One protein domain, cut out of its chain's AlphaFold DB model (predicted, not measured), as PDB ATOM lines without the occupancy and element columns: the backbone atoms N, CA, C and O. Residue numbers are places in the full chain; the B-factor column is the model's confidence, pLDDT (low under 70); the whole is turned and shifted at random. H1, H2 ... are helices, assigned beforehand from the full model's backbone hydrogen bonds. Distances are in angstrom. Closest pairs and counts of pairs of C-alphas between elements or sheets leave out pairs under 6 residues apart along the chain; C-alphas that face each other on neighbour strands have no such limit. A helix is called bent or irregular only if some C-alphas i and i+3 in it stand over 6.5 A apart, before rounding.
ATOM      1  N   SER A   4     183.489 143.325 175.138       70.94
ATOM      2  CA  SER A   4     183.876 144.207 176.251       70.94
ATOM      3  C   SER A   4     182.973 144.014 177.473       70.94
ATOM      4  O   SER A   4     183.459 143.921 178.593       70.94
ATOM      5  N   VAL A   5     181.662 143.870 177.263       75.00
ATOM      6  CA  VAL A   5     180.657 143.692 178.324       75.00
ATOM      7  C   VAL A   5     180.881 142.394 179.098       75.00
ATOM      8  O   VAL A   5     180.801 142.395 180.326       75.00
ATOM      9  N   LYS A   6     181.218 141.305 178.394       80.69
ATOM     10  CA  LYS A   6     181.589 140.025 179.013       80.69
ATOM     11  C   LYS A   6     182.862 140.163 179.859       80.69
ATOM     12  O   LYS A   6     182.875 139.730 181.003       80.69
ATOM     13  N   MET A   7     183.878 140.865 179.353       78.38
ATOM     14  CA  MET A   7     185.109 141.144 180.110       78.38
ATOM     15  C   MET A   7     184.866 142.043 181.332       78.38
ATOM     16  O   MET A   7     185.459 141.819 182.383       78.38
ATOM     17  N   ILE A   8     183.961 143.024 181.240       81.38
ATOM     18  CA  ILE A   8     183.571 143.886 182.367       81.38
ATOM     19  C   ILE A   8     182.857 143.075 183.460       81.38
ATOM     20  O   ILE A   8     183.153 143.265 184.640       81.38
ATOM     21  N   SER A   9     181.946 142.160 183.108       79.31
ATOM     22  CA  SER A   9     181.244 141.327 184.096       79.31
ATOM     23  C   SER A   9     182.134 140.229 184.694       79.31
ATOM     24  O   SER A   9     182.049 139.964 185.896       79.31
ATOM     25  N   GLU A  10     183.052 139.656 183.913       82.31
ATOM     26  CA  GLU A  10     184.105 138.751 184.390       82.31
ATOM     27  C   GLU A  10     185.045 139.461 185.371       82.31
ATOM     28  O   GLU A  10     185.206 139.010 186.507       82.31
ATOM     29  N   LEU A  11     185.590 140.622 184.996       80.44
ATOM     30  CA  LEU A  11     186.488 141.406 185.847       80.44
ATOM     31  C   LEU A  11     185.780 141.923 187.110       80.44
ATOM     32  O   LEU A  11     186.365 141.891 188.193       80.44
ATOM     33  N   LYS A  12     184.493 142.288 187.025       81.31
ATOM     34  CA  LYS A  12     183.644 142.577 188.196       81.31
ATOM     35  C   LYS A  12     183.476 141.369 189.111       81.31
ATOM     36  O   LYS A  12     183.564 141.511 190.328       81.31
ATOM     37  N   THR A  13     183.279 140.183 188.548       81.00
ATOM     38  CA  THR A  13     183.168 138.942 189.326       81.00
ATOM     39  C   THR A  13     184.486 138.611 190.029       81.00
ATOM     40  O   THR A  13     184.479 138.242 191.202       81.00
ATOM     41  N   LEU A  14     185.627 138.804 189.358       81.69
ATOM     42  CA  LEU A  14     186.959 138.605 189.935       81.69
ATOM     43  C   LEU A  14     187.277 139.630 191.036       81.69
ATOM     44  O   LEU A  14     187.722 139.237 192.112       81.69
ATOM     45  N   LEU A  15     186.983 140.916 190.823       80.94
ATOM     46  CA  LEU A  15     187.163 141.969 191.831       80.94
ATOM     47  C   LEU A  15     186.242 141.779 193.046       80.94
ATOM     48  O   LEU A  15     186.678 141.979 194.181       80.94
ATOM     49  N   ASN A  16     185.006 141.314 192.849       80.56
ATOM     50  CA  ASN A  16     184.115 140.954 193.953       80.56
ATOM     51  C   ASN A  16     184.634 139.733 194.734       80.56
ATOM     52  O   ASN A  16     184.631 139.757 195.963       80.56
ATOM     53  N   LYS A  17     185.138 138.688 194.060       83.56
ATOM     54  CA  LYS A  17     185.792 137.543 194.729       83.56
ATOM     55  C   LYS A  17     187.024 137.983 195.532       83.56
ATOM     56  O   LYS A  17     187.154 137.621 196.697       83.56
ATOM     57  N   LEU A  18     187.888 138.809 194.941       83.38
ATOM     58  CA  LEU A  18     189.118 139.312 195.560       83.38
ATOM     59  C   LEU A  18     188.843 140.227 196.763       83.38
ATOM     60  O   LEU A  18     189.516 140.111 197.787       83.38
ATOM     61  N   THR A  19     187.846 141.110 196.685       81.56
ATOM     62  CA  THR A  19     187.438 141.941 197.833       81.56
ATOM     63  C   THR A  19     186.805 141.092 198.934       81.56
ATOM     64  O   THR A  19     187.211 141.224 200.084       81.56
ATOM     65  N   THR A  20     185.915 140.154 198.596       82.50
ATOM     66  CA  THR A  20     185.312 139.209 199.560       82.50
ATOM     67  C   THR A  20     186.385 138.401 200.297       82.50
ATOM     68  O   THR A  20     186.339 138.285 201.517       82.50
ATOM     69  N   TYR A  21     187.403 137.919 199.581       85.69
ATOM     70  CA  TYR A  21     188.533 137.193 200.159       85.69
ATOM     71  C   TYR A  21     189.375 138.043 201.125       85.69
ATOM     72  O   TYR A  21     189.731 137.580 202.206       85.69
ATOM     73  N   ASN A  22     189.651 139.307 200.781       83.94
ATOM     74  CA  ASN A  22     190.359 140.218 201.685       83.94
ATOM     75  C   ASN A  22     189.559 140.504 202.967       83.94
ATOM     76  O   ASN A  22     190.160 140.567 204.036       83.94
ATOM     77  N   VAL A  23     188.232 140.630 202.864       85.75
ATOM     78  CA  VAL A  23     187.321 140.851 204.003       85.75
ATOM     79  C   VAL A  23     187.212 139.612 204.889       85.75
ATOM     80  O   VAL A  23     187.211 139.737 206.108       85.75
ATOM     81  N   LEU A  24     187.188 138.416 204.295       86.62
ATOM     82  CA  LEU A  24     187.238 137.148 205.028       86.62
ATOM     83  C   LEU A  24     188.563 137.004 205.794       86.62
ATOM     84  O   LEU A  24     188.552 136.635 206.963       86.62
ATOM     85  N   MET A  25     189.693 137.375 205.182       87.06
ATOM     86  CA  MET A  25     190.998 137.390 205.855       87.06
ATOM     87  C   MET A  25     191.083 138.432 206.982       87.06
ATOM     88  O   MET A  25     191.619 138.126 208.040       87.06
ATOM     89  N   ASP A  26     190.529 139.636 206.795       87.00
ATOM     90  CA  ASP A  26     190.415 140.629 207.880       87.00
ATOM     91  C   ASP A  26     189.519 140.126 209.025       87.00
ATOM     92  O   ASP A  26     189.853 140.306 210.192       87.00
ATOM     93  N   SER A  27     188.422 139.436 208.704       88.62
ATOM     94  CA  SER A  27     187.513 138.832 209.685       88.62
ATOM     95  C   SER A  27     188.206 137.749 210.530       88.62
ATOM     96  O   SER A  27     188.088 137.761 211.753       88.62
ATOM     97  N   ILE A  28     189.019 136.879 209.914       89.94
ATOM     98  CA  ILE A  28     189.836 135.879 210.631       89.94
ATOM     99  C   ILE A  28     190.873 136.550 211.546       89.94
ATOM    100  O   ILE A  28     191.041 136.123 212.686       89.94
ATOM    101  N   VAL A  29     191.541 137.617 211.087       89.38
ATOM    102  CA  VAL A  29     192.483 138.386 211.922       89.38
ATOM    103  C   VAL A  29     191.779 138.989 213.141       89.38
ATOM    104  O   VAL A  29     192.290 138.877 214.253       89.38
ATOM    105  N   ILE A  30     190.601 139.592 212.950       89.12
ATOM    106  CA  ILE A  30     189.799 140.181 214.034       89.12
ATOM    107  C   ILE A  30     189.357 139.102 215.032       89.12
ATOM    108  O   ILE A  30     189.485 139.312 216.236       89.12
ATOM    109  N   PHE A  31     188.896 137.943 214.548       90.00
ATOM    110  CA  PHE A  31     188.532 136.799 215.389       90.00
ATOM    111  C   PHE A  31     189.709 136.322 216.255       90.00
ATOM    112  O   PHE A  31     189.579 136.247 217.475       90.00
ATOM    113  N   LEU A  32     190.868 136.048 215.641       88.94
ATOM    114  CA  LEU A  32     192.057 135.571 216.355       88.94
ATOM    115  C   LEU A  32     192.558 136.592 217.382       88.94
ATOM    116  O   LEU A  32     192.905 136.213 218.495       88.94
ATOM    117  N   LEU A  33     192.562 137.882 217.036       89.50
ATOM    118  CA  LEU A  33     192.978 138.949 217.945       89.50
ATOM    119  C   LEU A  33     192.023 139.076 219.143       89.50
ATOM    120  O   LEU A  33     192.484 139.204 220.272       89.50
ATOM    121  N   PHE A  34     190.706 139.000 218.926       88.19
ATOM    122  CA  PHE A  34     189.730 139.094 220.016       88.19
ATOM    123  C   PHE A  34     189.735 137.842 220.910       88.19
ATOM    124  O   PHE A  34     189.647 137.957 222.130       88.19
ATOM    125  N   TYR A  35     189.923 136.653 220.329       86.81
ATOM    126  CA  TYR A  35     190.097 135.410 221.086       86.81
ATOM    127  C   TYR A  35     191.390 135.417 221.923       86.81
ATOM    128  O   TYR A  35     191.366 135.036 223.092       86.81
ATOM    129  N   ALA A  36     192.494 135.941 221.375       85.69
ATOM    130  CA  ALA A  36     193.756 136.129 222.100       85.69
ATOM    131  C   ALA A  36     193.657 137.143 223.260       85.69
ATOM    132  O   ALA A  36     194.444 137.066 224.200       85.69
ATOM    133  N   ILE A  37     192.689 138.067 223.228       84.38
ATOM    134  CA  ILE A  37     192.366 138.937 224.370       84.38
ATOM    135  C   ILE A  37     191.517 138.182 225.402       84.38
ATOM    136  O   ILE A  37     191.820 138.228 226.588       84.38
ATOM    137  N   LEU A  38     190.478 137.453 224.980       83.12
ATOM    138  CA  LEU A  38     189.562 136.769 225.906       83.12
ATOM    139  C   LEU A  38     190.210 135.610 226.682       83.12
ATOM    140  O   LEU A  38     189.836 135.381 227.833       83.12
ATOM    141  N   ILE A  39     191.201 134.925 226.097       80.81
ATOM    142  CA  ILE A  39     191.980 133.889 226.797       80.81
ATOM    143  C   ILE A  39     192.900 134.470 227.887       80.81
ATOM    144  O   ILE A  39     193.190 133.796 228.866       80.81
ATOM    145  N   LEU A  40     193.313 135.737 227.756       78.00
ATOM    146  CA  LEU A  40     194.144 136.439 228.744       78.00
ATOM    147  C   LEU A  40     193.337 136.881 229.979       78.00
ATOM    148  O   LEU A  40     193.912 137.097 231.038       78.00
ATOM    149  N   ILE A  41     192.008 136.978 229.864       80.06
ATOM    150  CA  ILE A  41     191.097 137.441 230.929       80.06
ATOM    151  C   ILE A  41     190.588 136.255 231.795       80.06
ATOM    152  O   ILE A  41     189.706 136.430 232.627       80.06
ATOM    153  N   ASP A  42     191.125 135.036 231.608       70.38
ATOM    154  CA  ASP A  42     190.754 133.805 232.353       70.38
ATOM    155  C   ASP A  42     189.231 133.529 232.351       70.38
ATOM    156  O   ASP A  42     188.645 133.003 233.298       70.38
ATOM    157  N   THR A  43     188.556 133.914 231.260       67.31
ATOM    158  CA  THR A  43     187.114 133.686 231.094       67.31
ATOM    159  C   THR A  43     186.825 132.242 230.692       67.31
ATOM    160  O   THR A  43     187.505 131.683 229.833       67.31
ATOM    161  N   ASN A  44     185.771 131.650 231.271       76.44
ATOM    162  CA  ASN A  44     185.285 130.306 230.928       76.44
ATOM    163  C   ASN A  44     185.254 130.096 229.402       76.44
ATOM    164  O   ASN A  44     184.498 130.772 228.697       76.44
ATOM    165  N   THR A  45     186.032 129.130 228.901       73.56
ATOM    166  CA  THR A  45     186.399 128.976 227.478       73.56
ATOM    167  C   THR A  45     185.205 128.978 226.520       73.56
ATOM    168  O   THR A  45     185.283 129.517 225.417       73.56
ATOM    169  N   PHE A  46     184.064 128.431 226.948       75.81
ATOM    170  CA  PHE A  46     182.818 128.455 226.182       75.81
ATOM    171  C   PHE A  46     182.326 129.885 225.887       75.81
ATOM    172  O   PHE A  46     182.027 130.218 224.740       75.81
ATOM    173  N   TYR A  47     182.299 130.759 226.898       79.75
ATOM    174  CA  TYR A  47     181.909 132.160 226.730       79.75
ATOM    175  C   TYR A  47     182.955 132.933 225.918       79.75
ATOM    176  O   TYR A  47     182.574 133.731 225.062       79.75
ATOM    177  N   ALA A  48     184.249 132.650 226.110       79.12
ATOM    178  CA  ALA A  48     185.325 133.252 225.319       79.12
ATOM    179  C   ALA A  48     185.127 133.017 223.806       79.12
ATOM    180  O   ALA A  48     185.227 133.949 223.008       79.12
ATOM    181  N   ILE A  49     184.765 131.791 223.407       79.25
ATOM    182  CA  ILE A  49     184.465 131.449 222.007       79.25
ATOM    183  C   ILE A  49     183.228 132.209 221.504       79.25
ATOM    184  O   ILE A  49     183.277 132.815 220.433       79.25
ATOM    185  N   VAL A  50     182.131 132.220 222.271       83.25
ATOM    186  CA  VAL A  50     180.879 132.891 221.868       83.25
ATOM    187  C   VAL A  50     181.080 134.401 221.685       83.25
ATOM    188  O   VAL A  50     180.656 134.953 220.669       83.25
ATOM    189  N   PHE A  51     181.779 135.070 222.607       82.56
ATOM    190  CA  PHE A  51     182.063 136.503 222.489       82.56
ATOM    191  C   PHE A  51     183.068 136.825 221.370       82.56
ATOM    192  O   PHE A  51     182.891 137.833 220.686       82.56
ATOM    193  N   ALA A  52     184.057 135.963 221.098       84.75
ATOM    194  CA  ALA A  52     185.002 136.153 219.990       84.75
ATOM    195  C   ALA A  52     184.338 136.139 218.599       84.75
ATOM    196  O   ALA A  52     184.842 136.774 217.673       84.75
ATOM    197  N   ILE A  53     183.200 135.455 218.442       84.94
ATOM    198  CA  ILE A  53     182.465 135.344 217.169       84.94
ATOM    199  C   ILE A  53     181.660 136.621 216.837       84.94
ATOM    200  O   ILE A  53     181.365 136.881 215.668       84.94
ATOM    201  N   ILE A  54     181.344 137.471 217.820       87.31
ATOM    202  CA  ILE A  54     180.492 138.654 217.613       87.31
ATOM    203  C   ILE A  54     181.195 139.760 216.781       87.31
ATOM    204  O   ILE A  54     180.632 140.169 215.758       87.31
ATOM    205  N   PRO A  55     182.422 140.227 217.110       86.38
ATOM    206  CA  PRO A  55     183.142 141.224 216.307       86.38
ATOM    207  C   PRO A  55     183.349 140.880 214.815       86.38
ATOM    208  O   PRO A  55     183.065 141.748 213.980       86.38
ATOM    209  N   PRO A  56     183.800 139.668 214.414       89.31
ATOM    210  CA  PRO A  56     184.005 139.334 213.002       89.31
ATOM    211  C   PRO A  56     182.695 139.278 212.199       89.31
ATOM    212  O   PRO A  56     182.687 139.657 211.025       89.31
ATOM    213  N   ILE A  57     181.571 138.888 212.818       87.69
ATOM    214  CA  ILE A  57     180.243 138.945 212.183       87.69
ATOM    215  C   ILE A  57     179.821 140.400 211.942       87.69
ATOM    216  O   ILE A  57     179.435 140.747 210.823       87.69
ATOM    217  N   ILE A  58     179.946 141.274 212.948       89.19
ATOM    218  CA  ILE A  58     179.620 142.705 212.817       89.19
ATOM    219  C   ILE A  58     180.479 143.357 211.723       89.19
ATOM    220  O   ILE A  58     179.953 144.061 210.858       89.19
ATOM    221  N   TYR A  59     181.786 143.076 211.708       88.94
ATOM    222  CA  TYR A  59     182.702 143.558 210.673       88.94
ATOM    223  C   TYR A  59     182.271 143.114 209.266       88.94
ATOM    224  O   TYR A  59     182.179 143.940 208.353       88.94
ATOM    225  N   LEU A  60     181.944 141.828 209.091       87.06
ATOM    226  CA  LEU A  60     181.492 141.277 207.812       87.06
ATOM    227  C   LEU A  60     180.198 141.955 207.335       87.06
ATOM    228  O   LEU A  60     180.123 142.355 206.173       87.06
ATOM    229  N   ILE A  61     179.215 142.159 208.220       85.56
ATOM    230  CA  ILE A  61     177.948 142.842 207.901       85.56
ATOM    231  C   ILE A  61     178.198 144.289 207.452       85.56
ATOM    232  O   ILE A  61     177.725 144.694 206.384       85.56
ATOM    233  N   LEU A  62     178.982 145.061 208.214       85.69
ATOM    234  CA  LEU A  62     179.310 146.454 207.885       85.69
ATOM    235  C   LEU A  62     180.007 146.570 206.523       85.69
ATOM    236  O   LEU A  62     179.658 147.430 205.707       85.69
ATOM    237  N   VAL A  63     180.968 145.685 206.241       83.38
ATOM    238  CA  VAL A  63     181.682 145.700 204.961       83.38
ATOM    239  C   VAL A  63     180.816 145.167 203.815       83.38
ATOM    240  O   VAL A  63     180.904 145.695 202.710       83.38
ATOM    241  N   PHE A  64     179.909 144.213 204.042       80.12
ATOM    242  CA  PHE A  64     178.957 143.761 203.020       80.12
ATOM    243  C   PHE A  64     178.009 144.892 202.583       80.12
ATOM    244  O   PHE A  64     177.812 145.108 201.383       80.12
ATOM    245  N   ILE A  65     177.492 145.675 203.538       79.88
ATOM    246  CA  ILE A  65     176.672 146.869 203.269       79.88
ATOM    247  C   ILE A  65     177.479 147.916 202.483       79.88
ATOM    248  O   ILE A  65     176.986 148.461 201.490       79.88
ATOM    249  N   LYS A  66     178.737 148.167 202.870       77.31
ATOM    250  CA  LYS A  66     179.640 149.099 202.172       77.31
ATOM    251  C   LYS A  66     179.966 148.637 200.744       77.31
ATOM    252  O   LYS A  66     179.896 149.436 199.809       77.31
ATOM    253  N   ASN A  67     180.260 147.352 200.557       70.19
ATOM    254  CA  ASN A  67     180.685 146.790 199.274       70.19
ATOM    255  C   ASN A  67     179.575 146.804 198.212       70.19
ATOM    256  O   ASN A  67     179.887 146.901 197.026       70.19
ATOM    257  N   ARG A  68     178.289 146.825 198.601       64.75
ATOM    258  CA  ARG A  68     177.175 147.034 197.651       64.75
ATOM    259  C   ARG A  68     177.233 148.372 196.897       64.75
ATOM    260  O   ARG A  68     176.578 148.489 195.867       64.75
ATOM    261  N   LYS A  69     178.008 149.357 197.371       60.00
ATOM    262  CA  LYS A  69     178.186 150.674 196.727       60.00
ATOM    263  C   LYS A  69     179.498 150.812 195.931       60.00
ATOM    264  O   LYS A  69     179.806 151.905 195.462       60.00
ATOM    265  N   ILE A  70     180.291 149.746 195.779       64.94
ATOM    266  CA  ILE A  70     181.583 149.820 195.079       64.94
ATOM    267  C   ILE A  70     181.387 149.783 193.557       64.94
ATOM    268  O   ILE A  70     181.066 148.753 192.962       64.94
ATOM    269  N   ASN A  71     181.661 150.919 192.917       70.38
ATOM    270  CA  ASN A  71     181.719 151.044 191.465       70.38
ATOM    271  C   ASN A  71     182.993 150.386 190.921       70.38
ATOM    272  O   ASN A  71     184.041 151.020 190.824       70.38
ATOM    273  N   THR A  72     182.889 149.120 190.514       71.81
ATOM    274  CA  THR A  72     183.982 148.331 189.915       71.81
ATOM    275  C   THR A  72     184.720 149.073 188.794       71.81
ATOM    276  O   THR A  72     185.938 148.979 188.696       71.81
ATOM    277  N   ILE A  73     183.990 149.834 187.968       75.62
ATOM    278  CA  ILE A  73     184.551 150.592 186.840       75.62
ATOM    279  C   ILE A  73     185.604 151.600 187.325       75.62
ATOM    280  O   ILE A  73     186.682 151.651 186.746       75.62
ATOM    281  N   LEU A  74     185.360 152.308 188.436       79.56
ATOM    282  CA  LEU A  74     186.317 153.275 188.992       79.56
ATOM    283  C   LEU A  74     187.616 152.613 189.479       79.56
ATOM    284  O   LEU A  74     188.679 153.202 189.323       79.56
ATOM    285  N   ILE A  75     187.558 151.384 190.006       78.38
ATOM    286  CA  ILE A  75     188.765 150.626 190.395       78.38
ATOM    287  C   ILE A  75     189.610 150.289 189.155       78.38
ATOM    288  O   ILE A  75     190.835 150.378 189.183       78.38
ATOM    289  N   ILE A  76     188.956 149.943 188.042       78.19
ATOM    290  CA  ILE A  76     189.627 149.637 186.772       78.19
ATOM    291  C   ILE A  76     190.208 150.918 186.146       78.19
ATOM    292  O   ILE A  76     191.328 150.890 185.641       78.19
ATOM    293  N   GLU A  77     189.494 152.048 186.214       80.94
ATOM    294  CA  GLU A  77     189.980 153.356 185.743       80.94
ATOM    295  C   GLU A  77     191.145 153.915 186.580       80.94
ATOM    296  O   GLU A  77     191.967 154.654 186.039       80.94
ATOM    297  N   GLN A  78     191.233 153.570 187.872       80.12
ATOM    298  CA  GLN A  78     192.341 153.959 188.753       80.12
ATOM    299  C   GLN A  78     193.644 153.218 188.419       80.12
ATOM    300  O   GLN A  78     194.678 153.861 188.269       80.12
ATOM    301  N   GLU A  79     193.596 151.891 188.256       79.88
ATOM    302  CA  GLU A  79     194.778 151.080 187.906       79.88
ATOM    303  C   GLU A  79     195.184 151.233 186.426       79.88
ATOM    304  O   GLU A  79     196.360 151.130 186.080       79.88
ATOM    305  N   TYR A  80     194.224 151.507 185.534       82.06
ATOM    306  CA  TYR A  80     194.464 151.640 184.095       82.06
ATOM    307  C   TYR A  80     193.938 152.975 183.542       82.06
ATOM    308  O   TYR A  80     192.941 153.002 182.808       82.06
ATOM    309  N   PRO A  81     194.644 154.100 183.783       81.31
ATOM    310  CA  PRO A  81     194.249 155.416 183.269       81.31
ATOM    311  C   PRO A  81     194.193 155.480 181.733       81.31
ATOM    312  O   PRO A  81     193.525 156.343 181.175       81.31
ATOM    313  N   CYS A  82     194.822 154.539 181.021       80.62
ATOM    314  CA  CYS A  82     194.742 154.407 179.563       80.62
ATOM    315  C   CYS A  82     193.445 153.736 179.041       80.62
ATOM    316  O   CYS A  82     193.276 153.611 177.821       80.62
ATOM    317  N   LEU A  83     192.550 153.302 179.940       83.31
ATOM    318  CA  LEU A  83     191.156 152.924 179.662       83.31
ATOM    319  C   LEU A  83     190.137 153.947 180.192       83.31
ATOM    320  O   LEU A  83     188.974 153.872 179.790       83.31
ATOM    321  N   LYS A  84     190.551 154.887 181.054       81.75
ATOM    322  CA  LYS A  84     189.714 155.989 181.551       81.75
ATOM    323  C   LYS A  84     189.040 156.710 180.382       81.75
ATOM    324  O   LYS A  84     189.620 156.818 179.300       81.75
ATOM    325  N   GLU A  85     187.798 157.143 180.590       85.25
ATOM    326  CA  GLU A  85     186.883 157.656 179.554       85.25
ATOM    327  C   GLU A  85     186.485 156.604 178.508       85.25
ATOM    328  O   GLU A  85     185.301 156.326 178.375       85.25
ATOM    329  N   LYS A  86     187.418 155.956 177.798       87.19
ATOM    330  CA  LYS A  86     187.092 154.969 176.744       87.19
ATOM    331  C   LYS A  86     186.219 153.819 177.256       87.19
ATOM    332  O   LYS A  86     185.244 153.450 176.598       87.19
ATOM    333  N   LEU A  87     186.546 153.271 178.427       87.44
ATOM    334  CA  LEU A  87     185.767 152.230 179.097       87.44
ATOM    335  C   LEU A  87     184.381 152.749 179.498       87.44
ATOM    336  O   LEU A  87     183.376 152.104 179.205       87.44
ATOM    337  N   ARG A  88     184.332 153.936 180.108       86.81
ATOM    338  CA  ARG A  88     183.096 154.579 180.556       86.81
ATOM    339  C   ARG A  88     182.164 154.925 179.394       86.81
ATOM    340  O   ARG A  88     181.029 154.484 179.402       86.81
ATOM    341  N   THR A  89     182.644 155.574 178.337       87.75
ATOM    342  CA  THR A  89     181.865 155.871 177.123       87.75
ATOM    343  C   THR A  89     181.352 154.602 176.435       87.75
ATOM    344  O   THR A  89     180.253 154.615 175.882       87.75
ATOM    345  N   THR A  90     182.101 153.493 176.493       85.19
ATOM    346  CA  THR A  90     181.640 152.182 175.993       85.19
ATOM    347  C   THR A  90     180.524 151.601 176.868       85.19
ATOM    348  O   THR A  90     179.574 151.028 176.342       85.19
ATOM    349  N   TYR A  91     180.611 151.766 178.189       84.88
ATOM    350  CA  TYR A  91     179.600 151.314 179.149       84.88
ATOM    351  C   TYR A  91     178.323 152.174 179.098       84.88
ATOM    352  O   TYR A  91     177.224 151.642 178.983       84.88
ATOM    353  N   ASP A  92     178.461 153.501 179.066       86.25
ATOM    354  CA  ASP A  92     177.363 154.479 179.021       86.25
ATOM    355  C   ASP A  92     176.601 154.467 177.671       86.25
ATOM    356  O   ASP A  92     175.549 155.092 177.526       86.25
ATOM    357  N   ASN A  93     177.118 153.760 176.656       87.25
ATOM    358  CA  ASN A  93     176.490 153.590 175.339       87.25
ATOM    359  C   ASN A  93     176.338 152.111 174.929       87.25
ATOM    360  O   ASN A  93     176.176 151.818 173.744       87.25
ATOM    361  N   ILE A  94     176.358 151.195 175.902       81.19
ATOM    362  CA  ILE A  94     176.302 149.731 175.741       81.19
ATOM    363  C   ILE A  94     175.155 149.223 174.847       81.19
ATOM    364  O   ILE A  94     175.339 148.270 174.087       81.19
ATOM    365  N   ASP A  95     173.994 149.882 174.888       81.88
ATOM    366  CA  ASP A  95     172.798 149.499 174.125       81.88
ATOM    367  C   ASP A  95     172.761 150.085 172.699       81.88
ATOM    368  O   ASP A  95     171.938 149.686 171.869       81.88
ATOM    369  N   LYS A  96     173.648 151.039 172.377       83.88
ATOM    370  CA  LYS A  96     173.616 151.801 171.120       83.88
ATOM    371  C   LYS A  96     174.474 151.137 170.044       83.88
ATOM    372  O   LYS A  96     175.699 151.078 170.124       83.88
ATOM    373  N   LYS A  97     173.835 150.702 168.957       79.31
ATOM    374  CA  LYS A  97     174.500 150.015 167.839       79.31
ATOM    375  C   LYS A  97     175.043 151.015 166.808       79.31
ATOM    376  O   LYS A  97     174.385 151.302 165.817       79.31
ATOM    377  N   ASN A  98     176.248 151.541 167.035       85.81
ATOM    378  CA  ASN A  98     176.954 152.437 166.104       85.81
ATOM    379  C   ASN A  98     178.306 151.825 165.673       85.81
ATOM    380  O   ASN A  98     178.998 151.209 166.484       85.81
ATOM    381  N   ILE A  99     178.712 152.009 164.412       86.94
ATOM    382  CA  ILE A  99     180.008 151.548 163.887       86.94
ATOM    383  C   ILE A  99     181.210 152.181 164.618       86.94
ATOM    384  O   ILE A  99     182.213 151.508 164.853       86.94
ATOM    385  N   ILE A 100     181.076 153.432 165.072       87.31
ATOM    386  CA  ILE A 100     182.068 154.131 165.904       87.31
ATOM    387  C   ILE A 100     182.201 153.430 167.263       87.31
ATOM    388  O   ILE A 100     183.314 153.152 167.713       87.31
ATOM    389  N   LEU A 101     181.071 153.069 167.884       86.62
ATOM    390  CA  LEU A 101     181.052 152.328 169.149       86.62
ATOM    391  C   LEU A 101     181.634 150.918 168.987       86.62
ATOM    392  O   LEU A 101     182.369 150.485 169.861       86.62
ATOM    393  N   LYS A 102     181.420 150.241 167.849       87.12
ATOM    394  CA  LYS A 102     182.051 148.940 167.544       87.12
ATOM    395  C   LYS A 102     183.584 149.031 167.451       87.12
ATOM    396  O   LYS A 102     184.283 148.130 167.911       87.12
ATOM    397  N   ASN A 103     184.126 150.115 166.886       88.75
ATOM    398  CA  ASN A 103     185.574 150.365 166.868       88.75
ATOM    399  C   ASN A 103     186.104 150.663 168.287       88.75
ATOM    400  O   ASN A 103     187.092 150.069 168.721       88.75
ATOM    401  N   LEU A 104     185.406 151.513 169.049       89.38
ATOM    402  CA  LEU A 104     185.756 151.806 170.442       89.38
ATOM    403  C   LEU A 104     185.724 150.542 171.322       89.38
ATOM    404  O   LEU A 104     186.674 150.292 172.061       89.38
ATOM    405  N   GLU A 105     184.690 149.707 171.185       87.00
ATOM    406  CA  GLU A 105     184.538 148.420 171.873       87.00
ATOM    407  C   GLU A 105     185.720 147.486 171.584       87.00
ATOM    408  O   GLU A 105     186.287 146.901 172.507       87.00
ATOM    409  N   MET A 106     186.136 147.387 170.316       86.06
ATOM    410  CA  MET A 106     187.285 146.579 169.904       86.06
ATOM    411  C   MET A 106     188.595 147.095 170.518       86.06
ATOM    412  O   MET A 106     189.393 146.298 171.016       86.06
ATOM    413  N   GLN A 107     188.807 148.417 170.545       86.94
ATOM    414  CA  GLN A 107     189.968 149.028 171.207       86.94
ATOM    415  C   GLN A 107     189.967 148.786 172.722       86.94
ATOM    416  O   GLN A 107     191.018 148.491 173.290       86.94
ATOM    417  N   VAL A 108     188.808 148.902 173.380       87.31
ATOM    418  CA  VAL A 108     188.665 148.660 174.822       87.31
ATOM    419  C   VAL A 108     188.885 147.183 175.138       87.31
ATOM    420  O   VAL A 108     189.704 146.884 175.997       87.31
ATOM    421  N   SER A 109     188.258 146.255 174.408       86.12
ATOM    422  CA  SER A 109     188.444 144.811 174.614       86.12
ATOM    423  C   SER A 109     189.906 144.390 174.421       86.12
ATOM    424  O   SER A 109     190.462 143.755 175.312       86.12
ATOM    425  N   LYS A 110     190.574 144.839 173.346       86.31
ATOM    426  CA  LYS A 110     192.000 144.545 173.111       86.31
ATOM    427  C   LYS A 110     192.922 145.125 174.194       86.31
ATOM    428  O   LYS A 110     193.983 144.568 174.453       86.31
ATOM    429  N   ARG A 111     192.540 146.234 174.842       82.62
ATOM    430  CA  ARG A 111     193.270 146.777 176.003       82.62
ATOM    431  C   ARG A 111     192.923 146.060 177.312       82.62
ATOM    432  O   ARG A 111     193.805 145.923 178.152       82.62
ATOM    433  N   MET A 112     191.698 145.559 177.474       81.31
ATOM    434  CA  MET A 112     191.298 144.740 178.625       81.31
ATOM    435  C   MET A 112     191.975 143.364 178.631       81.31
ATOM    436  O   MET A 112     192.326 142.881 179.699       81.31
ATOM    437  N   GLU A 113     192.258 142.774 177.468       81.25
ATOM    438  CA  GLU A 113     193.041 141.528 177.359       81.25
ATOM    439  C   GLU A 113     194.489 141.665 177.870       81.25
ATOM    440  O   GLU A 113     195.119 140.669 178.213       81.25
ATOM    441  N   LEU A 114     195.010 142.894 177.972       77.88
ATOM    442  CA  LEU A 114     196.340 143.194 178.515       77.88
ATOM    443  C   LEU A 114     196.325 143.486 180.030       77.88
ATOM    444  O   LEU A 114     197.388 143.672 180.630       77.88
ATOM    445  N   ILE A 115     195.147 143.529 180.666       79.38
ATOM    446  CA  ILE A 115     195.009 143.753 182.109       79.38
ATOM    447  C   ILE A 115     195.437 142.488 182.855       79.38
ATOM    448  O   ILE A 115     194.769 141.454 182.834       79.38
ATOM    449  N   LYS A 116     196.559 142.576 183.574       75.00
ATOM    450  CA  LYS A 116     197.037 141.488 184.430       75.00
ATOM    451  C   LYS A 116     196.175 141.442 185.689       75.00
ATOM    452  O   LYS A 116     196.330 142.286 186.565       75.00
ATOM    453  N   TYR A 117     195.328 140.420 185.828       71.19
ATOM    454  CA  TYR A 117     194.480 140.218 187.017       71.19
ATOM    455  C   TYR A 117     195.260 140.247 188.346       71.19
ATOM    456  O   TYR A 117     194.717 140.639 189.376       71.19
ATOM    457  N   SER A 118     196.549 139.887 188.321       69.62
ATOM    458  CA  SER A 118     197.454 139.973 189.470       69.62
ATOM    459  C   SER A 118     197.721 141.399 189.968       69.62
ATOM    460  O   SER A 118     198.120 141.537 191.120       69.62
ATOM    461  N   SER A 119     197.505 142.443 189.156       74.19
ATOM    462  CA  SER A 119     197.711 143.847 189.558       74.19
ATOM    463  C   SER A 119     196.770 144.248 190.697       74.19
ATOM    464  O   SER A 119     197.186 144.887 191.656       74.19
ATOM    465  N   PHE A 120     195.526 143.761 190.666       69.81
ATOM    466  CA  PHE A 120     194.538 144.005 191.721       69.81
ATOM    467  C   PHE A 120     194.815 143.217 193.019       69.81
ATOM    468  O   PHE A 120     194.143 143.434 194.030       69.81
ATOM    469  N   PHE A 121     195.780 142.287 193.025       76.25
ATOM    470  CA  PHE A 121     196.094 141.451 194.185       76.25
ATOM    471  C   PHE A 121     197.311 141.971 194.955       76.25
ATOM    472  O   PHE A 121     198.465 141.719 194.602       76.25
ATOM    473  N   ASN A 122     197.044 142.644 196.076       74.88
ATOM    474  CA  ASN A 122     198.052 143.210 196.975       74.88
ATOM    475  C   ASN A 122     198.838 142.131 197.757       74.88
ATOM    476  O   ASN A 122     198.692 141.968 198.971       74.88
ATOM    477  N   ARG A 123     199.717 141.409 197.048       79.50
ATOM    478  CA  ARG A 123     200.495 140.250 197.525       79.50
ATOM    479  C   ARG A 123     201.184 140.482 198.877       79.50
ATOM    480  O   ARG A 123     201.085 139.626 199.750       79.50
ATOM    481  N   LYS A 124     201.842 141.635 199.077       81.62
ATOM    482  CA  LYS A 124     202.532 141.969 200.343       81.62
ATOM    483  C   LYS A 124     201.562 142.032 201.534       81.62
ATOM    484  O   LYS A 124     201.811 141.408 202.561       81.62
ATOM    485  N   ARG A 125     200.435 142.738 201.373       81.00
ATOM    486  CA  ARG A 125     199.382 142.881 202.399       81.00
ATOM    487  C   ARG A 125     198.743 141.535 202.738       81.00
ATOM    488  O   ARG A 125     198.433 141.288 203.897       81.00
ATOM    489  N   PHE A 126     198.574 140.667 201.744       81.06
ATOM    490  CA  PHE A 126     198.048 139.320 201.942       81.06
ATOM    491  C   PHE A 126     198.992 138.430 202.768       81.06
ATOM    492  O   PHE A 126     198.582 137.924 203.810       81.06
ATOM    493  N   PHE A 127     200.264 138.291 202.373       83.69
ATOM    494  CA  PHE A 127     201.220 137.463 203.125       83.69
ATOM    495  C   PHE A 127     201.483 137.986 204.544       83.69
ATOM    496  O   PHE A 127     201.580 137.189 205.472       83.69
ATOM    497  N   SER A 128     201.514 139.309 204.740       86.12
ATOM    498  CA  SER A 128     201.625 139.917 206.073       86.12
ATOM    499  C   SER A 128     200.466 139.524 207.004       86.12
ATOM    500  O   SER A 128     200.702 139.274 208.183       86.12
ATOM    501  N   ARG A 129     199.237 139.391 206.482       87.12
ATOM    502  CA  ARG A 129     198.075 138.919 207.258       87.12
ATOM    503  C   ARG A 129     198.169 137.439 207.609       87.12
ATOM    504  O   ARG A 129     197.864 137.087 208.739       87.12
ATOM    505  N   ILE A 130     198.625 136.588 206.684       89.31
ATOM    506  CA  ILE A 130     198.854 135.162 206.981       89.31
ATOM    507  C   ILE A 130     199.882 135.015 208.107       89.31
ATOM    508  O   ILE A 130     199.632 134.293 209.067       89.31
ATOM    509  N   LEU A 131     201.008 135.732 208.014       91.25
ATOM    510  CA  LEU A 131     202.055 135.706 209.036       91.25
ATOM    511  C   LEU A 131     201.518 136.160 210.405       91.25
ATOM    512  O   LEU A 131     201.805 135.518 211.410       91.25
ATOM    513  N   LEU A 132     200.685 137.206 210.432       90.62
ATOM    514  CA  LEU A 132     199.997 137.659 211.643       90.62
ATOM    515  C   LEU A 132     199.055 136.580 212.212       90.62
ATOM    516  O   LEU A 132     199.082 136.343 213.413       90.62
ATOM    517  N   CYS A 133     198.260 135.899 211.378       90.81
ATOM    518  CA  CYS A 133     197.387 134.807 211.826       90.81
ATOM    519  C   CYS A 133     198.178 133.637 212.431       90.81
ATOM    520  O   CYS A 133     197.776 133.107 213.461       90.81
ATOM    521  N   VAL A 134     199.303 133.248 211.817       93.00
ATOM    522  CA  VAL A 134     200.179 132.178 212.330       93.00
ATOM    523  C   VAL A 134     200.815 132.582 213.663       93.00
ATOM    524  O   VAL A 134     200.830 131.789 214.600       93.00
ATOM    525  N   LEU A 135     201.281 133.829 213.777       93.00
ATOM    526  CA  LEU A 135     201.855 134.375 215.008       93.00
ATOM    527  C   LEU A 135     200.806 134.455 216.133       93.00
ATOM    528  O   LEU A 135     201.077 134.016 217.247       93.00
ATOM    529  N   LEU A 136     199.593 134.938 215.838       89.88
ATOM    530  CA  LEU A 136     198.471 134.952 216.784       89.88
ATOM    531  C   LEU A 136     198.095 133.535 217.237       89.88
ATOM    532  O   LEU A 136     197.934 133.311 218.431       89.88
ATOM    533  N   ALA A 137     198.007 132.570 216.316       89.81
ATOM    534  CA  ALA A 137     197.719 131.176 216.654       89.81
ATOM    535  C   ALA A 137     198.792 130.565 217.573       89.81
ATOM    536  O   ALA A 137     198.449 129.862 218.522       89.81
ATOM    537  N   LEU A 138     200.074 130.879 217.352       90.50
ATOM    538  CA  LEU A 138     201.169 130.446 218.225       90.50
ATOM    539  C   LEU A 138     201.067 131.073 219.625       90.50
ATOM    540  O   LEU A 138     201.226 130.359 220.614       90.50
ATOM    541  N   ILE A 139     200.742 132.369 219.728       87.62
ATOM    542  CA  ILE A 139     200.481 133.032 221.021       87.62
ATOM    543  C   ILE A 139     199.304 132.367 221.747       87.62
ATOM    544  O   ILE A 139     199.418 132.064 222.929       87.62
ATOM    545  N   ILE A 140     198.202 132.096 221.041       87.31
ATOM    546  CA  ILE A 140     197.004 131.446 221.592       87.31
ATOM    547  C   ILE A 140     197.335 130.050 222.137       87.31
ATOM    548  O   ILE A 140     196.973 129.741 223.272       87.31
ATOM    549  N   LEU A 141     198.050 129.216 221.373       87.75
ATOM    550  CA  LEU A 141     198.500 127.900 221.842       87.75
ATOM    551  C   LEU A 141     199.415 128.027 223.068       87.75
ATOM    552  O   LEU A 141     199.193 127.341 224.062       87.75
ATOM    553  N   SER A 142     200.398 128.932 223.027       85.94
ATOM    554  CA  SER A 142     201.327 129.167 224.140       85.94
ATOM    555  C   SER A 142     200.598 129.588 225.422       85.94
ATOM    556  O   SER A 142     200.836 129.010 226.479       85.94
ATOM    557  N   ALA A 143     199.637 130.515 225.326       81.88
ATOM    558  CA  ALA A 143     198.800 130.936 226.450       81.88
ATOM    559  C   ALA A 143     197.937 129.787 227.002       81.88
ATOM    560  O   ALA A 143     197.823 129.636 228.219       81.88
ATOM    561  N   THR A 144     197.383 128.953 226.112       81.38
ATOM    562  CA  THR A 144     196.542 127.797 226.474       81.38
ATOM    563  C   THR A 144     197.340 126.749 227.253       81.38
ATOM    564  O   THR A 144     196.887 126.284 228.293       81.38
ATOM    565  N   PHE A 145     198.537 126.381 226.782       78.44
ATOM    566  CA  PHE A 145     199.374 125.379 227.452       78.44
ATOM    567  C   PHE A 145     200.024 125.909 228.735       78.44
ATOM    568  O   PHE A 145     200.052 125.201 229.740       78.44
ATOM    569  N   ALA A 146     200.506 127.154 228.734       72.38
ATOM    570  CA  ALA A 146     201.169 127.742 229.896       72.38
ATOM    571  C   ALA A 146     200.219 128.059 231.064       72.38
ATOM    572  O   ALA A 146     200.703 128.330 232.159       72.38
ATOM    573  N   ASN A 147     198.894 128.032 230.849       61.47
ATOM    574  CA  ASN A 147     197.880 128.344 231.864       61.47
ATOM    575  C   ASN A 147     198.187 129.661 232.606       61.47
ATOM    576  O   ASN A 147     198.094 129.745 233.832       61.47
TER     577      ASN A 147
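This is residues 4 to 147 of the 271 residues of an uncharacterized protein of Methanosarcinales archaeon (UniProt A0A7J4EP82). This is a long rod with helix H1 as its spine: along the later part of H1, the bent helix H2 folds back on one side and H7 runs along the other, a flat row of three helices with H1 in the middle. At the start of H1, the short helices H4 and H5 make a small head, and H3 and H6 sit along the rod between this head and the row. The printed part has 144 residues with seven named helices, H1 to H7 in that order along the chain, and no named strand: the class is all helix. It is only just loose, close to extended, with a radius of gyration of the C-alphas of 21.8 A, and its C-alphas span 74 by 26 by 19 A.

Find C-alpha 4 at (183.876, 144.207, 176.251); from there H1, residues 4 to 38, runs 50.5 A to C-alpha 38 at (189.562, 136.769, 225.906). Next comes H2, residues 45 to 67, assigned as one helix by its hydrogen bonds but bent: C-alphas 52 and 55 are 6.5 A apart. Its arms are H2a, residues 45 to 52, and H2b, residues 55 to 67, the latter 18.1 A long; their lines stand at a shallow tilt of 19 degrees. Then look for H3 at residues 72 to 79, H4 at 86 to 91, H5 at 99 to 112, 19.8 A long, and H6 at 117 to 120. H7, residues 123 to 146, runs 34.7 A and ends at C-alpha 146 at (201.169, 127.742, 229.896).

Begin with H1, the hub. H1 and H2a form a helical hairpin, with a steep tilt of 41 degrees; the closest C-alphas, of Tyr 35 and Ala 52, are 5.3 A apart. Residues 23 to 34 of H1 touch H2b, opposite ways at a shallow tilt of 22 degrees, closest at C-alphas 27 and 56, 4.9 A. Residues 22 to 36 touch H7, the same way at a shallow tilt of 24 degrees, closest at C-alphas 36 and 140, 5.7 A. H2b and H7 are apart. At the other end, residues 4 to 7 of H1 touch H5 at 38 degrees, only just a steep tilt, closest at C-alphas 4 and 109, 4.9 A. H5 touches H4 at a steep tilt of 67 degrees, closest at C-alphas 108 and 87, 6.3 A. H3 is close to H1 but not clearly touching, C-alphas 12 and 72 being closest at 6.0 A; so is H6, with C-alphas 15 and 120 closest at 7.7 A. In H1, H2a, H2b, H3, H4, H5 and H7 every O i to N i+4 pair is within hydrogen-bond range; H6 is too short for one.

The two C-alphas farthest apart, of Ile 99 and Asn 147, are 74.0 A apart. Residues 95 to 100 stand free. The printed part has no cut and no long link. Its mean pLDDT is 82.3; look for values under 70 at residues 43, 68 to 70, 118, 120 and 147.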